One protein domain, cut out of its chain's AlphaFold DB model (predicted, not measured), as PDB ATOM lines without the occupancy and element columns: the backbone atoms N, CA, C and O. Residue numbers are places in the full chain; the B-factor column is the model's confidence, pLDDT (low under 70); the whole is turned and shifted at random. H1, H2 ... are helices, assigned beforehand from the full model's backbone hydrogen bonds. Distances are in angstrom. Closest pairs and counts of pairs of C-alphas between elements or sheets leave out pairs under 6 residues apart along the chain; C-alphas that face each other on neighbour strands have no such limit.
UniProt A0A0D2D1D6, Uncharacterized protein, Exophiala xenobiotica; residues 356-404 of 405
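What this domain is: This is residues 356 to 404 of the 405 residues of an uncharacterized protein of Exophiala xenobiotica (UniProt A0A0D2D1D6). Start at Val 356 and you trace a thin, flat zigzag: helix H1 runs to one corner, the unnamed stretch 369 to 382 winds back from it, and the longer helix H2 makes the other end. The 49 printed residues hold two named helices, H1 then H2, and no named strand; the class is all helix. The whole is extended, with a radius of gyration of the C-alphas of 18.5 A and spans of 52 by 22 by 6 A.

How they stand to each other: Look first at H1, residues 356 to 368, then at H2, residues 383 to 402: they are apart, with no C-alpha of one within 8 A of the other. In H1 and H2 every O i to N i+4 pair is within hydrogen-bond range. Residues 376 to 404, of which 383 to 402 belong to H2, stand free.

Where its parts are: Find C-alpha 356 at (-30.266, -54.098, -37.476); from there H1 runs 18.3 A to C-alpha 368. H2 runs 28.8 A from C-alpha 383 at (-49.693, -44.808, -28.604) to C-alpha 402 at (-61.647, -20.643, -18.367).

The domain as a whole: The C-alphas farthest apart, those of Ala 358 and Gly 404, are 54.5 A apart. The printed part has no cut, and the 14-residue link from H1 to H2 is long. Look for pLDDT under 70 at residues 371 to 380 and 402 to 404.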
ATOM      1  N   VAL A 356     -30.427 -55.163 -38.476       74.19
ATOM      2  CA  VAL A 356     -30.266 -54.098 -37.476       74.19
ATOM      3  C   VAL A 356     -28.840 -53.561 -37.527       74.19
ATOM      4  O   VAL A 356     -28.674 -52.345 -37.626       74.19
ATOM      5  N   VAL A 357     -27.838 -54.441 -37.625       79.56
ATOM      6  CA  VAL A 357     -26.419 -54.065 -37.780       79.56
ATOM      7  C   VAL A 357     -26.186 -53.252 -39.060       79.56
ATOM      8  O   VAL A 357     -25.593 -52.177 -39.021       79.56
ATOM      9  N   ALA A 358     -26.742 -53.677 -40.199       79.06
ATOM     10  CA  ALA A 358     -26.619 -52.919 -41.448       79.06
ATOM     11  C   ALA A 358     -27.301 -51.537 -41.375       79.06
ATOM     12  O   ALA A 358     -26.874 -50.577 -42.027       79.06
ATOM     13  N   LYS A 359     -28.379 -51.409 -40.587       76.81
ATOM     14  CA  LYS A 359     -29.068 -50.128 -40.371       76.81
ATOM     15  C   LYS A 359     -28.277 -49.211 -39.443       76.81
ATOM     16  O   LYS A 359     -28.181 -48.022 -39.752       76.81
ATOM     17  N   THR A 360     -27.723 -49.724 -38.346       81.25
ATOM     18  CA  THR A 360     -26.916 -48.934 -37.406       81.25
ATOM     19  C   THR A 360     -25.616 -48.471 -38.057       81.25
ATOM     20  O   THR A 360     -25.331 -47.275 -38.027       81.25
ATOM     21  N   GLU A 361     -24.914 -49.353 -38.774       84.06
ATOM     22  CA  GLU A 361     -23.690 -49.024 -39.516       84.06
ATOM     23  C   GLU A 361     -23.947 -47.951 -40.593       84.06
ATOM     24  O   GLU A 361     -23.167 -47.012 -40.776       84.06
ATOM     25  N   ARG A 362     -25.096 -48.023 -41.278       78.50
ATOM     26  CA  ARG A 362     -25.516 -47.000 -42.249       78.50
ATOM     27  C   ARG A 362     -25.781 -45.648 -41.588       78.50
ATOM     28  O   ARG A 362     -25.402 -44.617 -42.142       78.50
ATOM     29  N   VAL A 363     -26.444 -45.631 -40.432       79.81
ATOM     30  CA  VAL A 363     -26.687 -44.396 -39.668       79.81
ATOM     31  C   VAL A 363     -25.372 -43.809 -39.163       79.81
ATOM     32  O   VAL A 363     -25.184 -42.595 -39.217       79.81
ATOM     33  N   GLU A 364     -24.436 -44.649 -38.732       82.56
ATOM     34  CA  GLU A 364     -23.115 -44.216 -38.289       82.56
ATOM     35  C   GLU A 364     -22.282 -43.632 -39.441       82.56
ATOM     36  O   GLU A 364     -21.679 -42.572 -39.278       82.56
ATOM     37  N   ARG A 365     -22.323 -44.238 -40.638       84.69
ATOM     38  CA  ARG A 365     -21.715 -43.662 -41.854       84.69
ATOM     39  C   ARG A 365     -22.289 -42.287 -42.199       84.69
ATOM     40  O   ARG A 365     -21.531 -41.385 -42.545       84.69
ATOM     41  N   LEU A 366     -23.602 -42.099 -42.054       76.50
ATOM     42  CA  LEU A 366     -24.238 -40.792 -42.252       76.50
ATOM     43  C   LEU A 366     -23.753 -39.768 -41.217       76.50
ATOM     44  O   LEU A 366     -23.385 -38.657 -41.594       76.50
ATOM     45  N   ARG A 367     -23.669 -40.153 -39.937       83.31
ATOM     46  CA  ARG A 367     -23.129 -39.288 -38.873       83.31
ATOM     47  C   ARG A 367     -21.669 -38.902 -39.136       83.31
ATOM     48  O   ARG A 367     -21.333 -37.730 -39.006       83.31
ATOM     49  N   LYS A 368     -20.825 -39.849 -39.571       81.75
ATOM     50  CA  LYS A 368     -19.423 -39.592 -39.963       81.75
ATOM     51  C   LYS A 368     -19.311 -38.651 -41.165       81.75
ATOM     52  O   LYS A 368     -18.383 -37.857 -41.222       81.75
ATOM     53  N   GLY A 369     -20.279 -38.685 -42.082       77.19
ATOM     54  CA  GLY A 369     -20.395 -37.735 -43.192       77.19
ATOM     55  C   GLY A 369     -20.950 -36.355 -42.811       77.19
ATOM     56  O   GLY A 369     -21.284 -35.587 -43.707       77.19
ATOM     57  N   GLY A 370     -21.110 -36.050 -41.517       75.50
ATOM     58  CA  GLY A 370     -21.655 -34.776 -41.034       75.50
ATOM     59  C   GLY A 370     -23.185 -34.672 -41.081       75.50
ATOM     60  O   GLY A 370     -23.734 -33.614 -40.777       75.50
ATOM     61  N   TRP A 371     -23.900 -35.748 -41.428       65.94
ATOM     62  CA  TRP A 371     -25.361 -35.734 -41.504       65.94
ATOM     63  C   TRP A 371     -25.994 -35.937 -40.127       65.94
ATOM     64  O   TRP A 371     -25.774 -36.941 -39.444       65.94
ATOM     65  N   ASN A 372     -26.860 -35.005 -39.735       65.38
ATOM     66  CA  ASN A 372     -27.552 -35.038 -38.451       65.38
ATOM     67  C   ASN A 372     -28.807 -35.931 -38.532       65.38
ATOM     68  O   ASN A 372     -29.917 -35.472 -38.816       65.38
ATOM     69  N   VAL A 373     -28.638 -37.241 -38.330       64.25
ATOM     70  CA  VAL A 373     -29.732 -38.228 -38.403       64.25
ATOM     71  C   VAL A 373     -30.627 -38.126 -37.157       64.25
ATOM     72  O   VAL A 373     -30.418 -38.815 -36.163       64.25
ATOM     73  N   ARG A 374     -31.660 -37.275 -37.206       64.25
ATOM     74  CA  ARG A 374     -32.634 -37.042 -36.114       64.25
ATOM     75  C   ARG A 374     -33.773 -38.075 -36.048       64.25
ATOM     76  O   ARG A 374     -34.927 -37.698 -35.827       64.25
ATOM     77  N   LYS A 375     -33.492 -39.366 -36.250       61.50
ATOM     78  CA  LYS A 375     -34.551 -40.397 -36.193       61.50
ATOM     79  C   LYS A 375     -35.180 -40.539 -34.803       61.50
ATOM     80  O   LYS A 375     -36.371 -40.814 -34.721       61.50
ATOM     81  N   ASP A 376     -34.443 -40.210 -33.746       55.66
ATOM     82  CA  ASP A 376     -34.905 -40.425 -32.366       55.66
ATOM     83  C   ASP A 376     -35.955 -39.402 -31.905       55.66
ATOM     84  O   ASP A 376     -36.715 -39.649 -30.974       55.66
ATOM     85  N   LYS A 377     -36.047 -38.241 -32.570       57.22
ATOM     86  CA  LYS A 377     -36.988 -37.180 -32.166       57.22
ATOM     87  C   LYS A 377     -38.341 -37.237 -32.882       57.22
ATOM     88  O   LYS A 377     -39.299 -36.691 -32.344       57.22
ATOM     89  N   HIS A 378     -38.422 -37.888 -34.047       53.22
ATOM     90  CA  HIS A 378     -39.598 -37.851 -34.937       53.22
ATOM     91  C   HIS A 378     -40.091 -39.249 -35.359       53.22
ATOM     92  O   HIS A 378     -40.779 -39.387 -36.367       53.22
ATOM     93  N   GLY A 379     -39.724 -40.297 -34.617       64.94
ATOM     94  CA  GLY A 379     -40.329 -41.622 -34.758       64.94
ATOM     95  C   GLY A 379     -41.686 -41.713 -34.052       64.94
ATOM     96  O   GLY A 379     -42.000 -40.900 -33.186       64.94
ATOM     97  N   PHE A 380     -42.489 -42.718 -34.404       61.72
ATOM     98  CA  PHE A 380     -43.678 -43.088 -33.636       61.72
ATOM     99  C   PHE A 380     -43.258 -43.445 -32.200       61.72
ATOM    100  O   PHE A 380     -42.569 -44.439 -31.996       61.72
ATOM    101  N   LYS A 381     -43.638 -42.616 -31.216       76.56
ATOM    102  CA  LYS A 381     -43.212 -42.732 -29.807       76.56
ATOM    103  C   LYS A 381     -44.069 -43.693 -28.968       76.56
ATOM    104  O   LYS A 381     -43.980 -43.673 -27.748       76.56
ATOM    105  N   GLY A 382     -44.880 -44.524 -29.621       74.69
ATOM    106  CA  GLY A 382     -45.901 -45.348 -28.972       74.69
ATOM    107  C   GLY A 382     -47.223 -44.598 -28.803       74.69
ATOM    108  O   GLY A 382     -47.248 -43.369 -28.764       74.69
ATOM    109  N   VAL A 383     -48.326 -45.350 -28.739       74.31
ATOM    110  CA  VAL A 383     -49.693 -44.808 -28.604       74.31
ATOM    111  C   VAL A 383     -49.822 -43.974 -27.324       74.31
ATOM    112  O   VAL A 383     -50.306 -42.848 -27.378       74.31
ATOM    113  N   GLU A 384     -49.253 -44.463 -26.223       78.94
ATOM    114  CA  GLU A 384     -49.287 -43.828 -24.897       78.94
ATOM    115  C   GLU A 384     -48.711 -42.404 -24.892       78.94
ATOM    116  O   GLU A 384     -49.226 -41.508 -24.222       78.94
ATOM    117  N   TRP A 385     -47.656 -42.155 -25.679       82.56
ATOM    118  CA  TRP A 385     -47.055 -40.824 -25.781       82.56
ATOM    119  C   TRP A 385     -48.013 -39.824 -26.436       82.56
ATOM    120  O   TRP A 385     -48.103 -38.677 -25.995       82.56
ATOM    121  N   TYR A 386     -48.737 -40.252 -27.474       83.06
ATOM    122  CA  TYR A 386     -49.703 -39.404 -28.174       83.06
ATOM    123  C   TYR A 386     -50.986 -39.205 -27.366       83.06
ATOM    124  O   TYR A 386     -51.516 -38.100 -27.382       83.06
ATOM    125  N   GLU A 387     -51.438 -40.213 -26.619       88.06
ATOM    126  CA  GLU A 387     -52.553 -40.070 -25.671       88.06
ATOM    127  C   GLU A 387     -52.205 -39.071 -24.562       88.06
ATOM    128  O   GLU A 387     -52.961 -38.138 -24.309       88.06
ATOM    129  N   THR A 388     -51.004 -39.168 -23.980       88.94
ATOM    130  CA  THR A 388     -50.535 -38.216 -22.958       88.94
ATOM    131  C   THR A 388     -50.408 -36.793 -23.514       88.94
ATOM    132  O   THR A 388     -50.737 -35.819 -22.834       88.94
ATOM    133  N   LEU A 389     -49.926 -36.654 -24.755       85.69
ATOM    134  CA  LEU A 389     -49.851 -35.368 -25.449       85.69
ATOM    135  C   LEU A 389     -51.252 -34.791 -25.701       85.69
ATOM    136  O   LEU A 389     -51.461 -33.603 -25.462       85.69
ATOM    137  N   ALA A 390     -52.197 -35.624 -26.146       87.88
ATOM    138  CA  ALA A 390     -53.581 -35.234 -26.395       87.88
ATOM    139  C   ALA A 390     -54.263 -34.758 -25.105       87.88
ATOM    140  O   ALA A 390     -54.749 -33.633 -25.065       87.88
ATOM    141  N   SER A 391     -54.174 -35.524 -24.012       90.12
ATOM    142  CA  SER A 391     -54.738 -35.124 -22.714       90.12
ATOM    143  C   SER A 391     -54.110 -33.849 -22.143       90.12
ATOM    144  O   SER A 391     -54.745 -33.132 -21.372       90.12
ATOM    145  N   ARG A 392     -52.849 -33.550 -22.483       90.56
ATOM    146  CA  ARG A 392     -52.207 -32.287 -22.093       90.56
ATOM    147  C   ARG A 392     -52.730 -31.116 -22.921       90.56
ATOM    148  O   ARG A 392     -53.065 -30.092 -22.346       90.56
ATOM    149  N   ALA A 393     -52.850 -31.288 -24.236       88.69
ATOM    150  CA  ALA A 393     -53.401 -30.266 -25.119       88.69
ATOM    151  C   ALA A 393     -54.870 -29.942 -24.794       88.69
ATOM    152  O   ALA A 393     -55.251 -28.777 -24.815       88.69
ATOM    153  N   GLU A 394     -55.676 -30.951 -24.450       92.12
ATOM    154  CA  GLU A 394     -57.066 -30.766 -24.009       92.12
ATOM    155  C   GLU A 394     -57.159 -29.977 -22.697       92.12
ATOM    156  O   GLU A 394     -58.020 -29.110 -22.560       92.12
ATOM    157  N   ARG A 395     -56.245 -30.222 -21.750       89.94
ATOM    158  CA  ARG A 395     -56.174 -29.460 -20.497       89.94
ATOM    159  C   ARG A 395     -55.788 -28.004 -20.736       89.94
ATOM    160  O   ARG A 395     -56.458 -27.118 -20.221       89.94
ATOM    161  N   ASP A 396     -54.756 -27.771 -21.544       83.94
ATOM    162  CA  ASP A 396     -54.280 -26.421 -21.861       83.94
ATOM    163  C   ASP A 396     -55.367 -25.618 -22.616       83.94
ATOM    164  O   ASP A 396     -55.549 -24.428 -22.367       83.94
ATOM    165  N   LEU A 397     -56.147 -26.271 -23.492       85.25
ATOM    166  CA  LEU A 397     -57.309 -25.664 -24.158       85.25
ATOM    167  C   LEU A 397     -58.432 -25.309 -23.173       85.25
ATOM    168  O   LEU A 397     -58.968 -24.206 -23.251       85.25
ATOM    169  N   GLY A 398     -58.751 -26.201 -22.231       83.06
ATOM    170  CA  GLY A 398     -59.747 -25.931 -21.189       83.06
ATOM    171  C   GLY A 398     -59.332 -24.805 -20.233       83.06
ATOM    172  O   GLY A 398     -60.166 -23.997 -19.829       83.06
ATOM    173  N   GLU A 399     -58.041 -24.692 -19.907       80.69
ATOM    174  CA  GLU A 399     -57.506 -23.583 -19.105       80.69
ATOM    175  C   GLU A 399     -57.595 -22.238 -19.847       80.69
ATOM    176  O   GLU A 399     -57.934 -21.220 -19.239       80.69
ATOM    177  N   CYS A 400     -57.362 -22.217 -21.164       74.31
ATOM    178  CA  CYS A 400     -57.568 -21.018 -21.980       74.31
ATOM    179  C   CYS A 400     -59.046 -20.610 -22.086       74.31
ATOM    180  O   CYS A 400     -59.338 -19.416 -22.108       74.31
ATOM    181  N   GLU A 401     -59.971 -21.568 -22.132       78.06
ATOM    182  CA  GLU A 401     -61.415 -21.298 -22.175       78.06
ATOM    183  C   GLU A 401     -61.926 -20.723 -20.840       78.06
ATOM    184  O   GLU A 401     -62.746 -19.808 -20.833       78.06
ATOM    185  N   MET A 402     -61.355 -21.162 -19.714       67.81
ATOM    186  CA  MET A 402     -61.647 -20.643 -18.367       67.81
ATOM    187  C   MET A 402     -61.054 -19.253 -18.084       67.81
ATOM    188  O   MET A 402     -61.562 -18.545 -17.223       67.81
ATOM    189  N   LEU A 403     -59.978 -18.862 -18.776       69.62
ATOM    190  CA  LEU A 403     -59.372 -17.524 -18.676       69.62
ATOM    191  C   LEU A 403     -59.997 -16.502 -19.646       69.62
ATOM    192  O   LEU A 403     -59.651 -15.321 -19.596       69.62
ATOM    193  N   GLY A 404     -60.873 -16.957 -20.547       58.31
ATOM    194  CA  GLY A 404     -61.593 -16.136 -21.524       58.31
ATOM    195  C   GLY A 404     -63.042 -15.798 -21.149       58.31
ATOM    196  O   GLY A 404     -63.711 -15.125 -21.937       58.31
TER     197      GLY A 404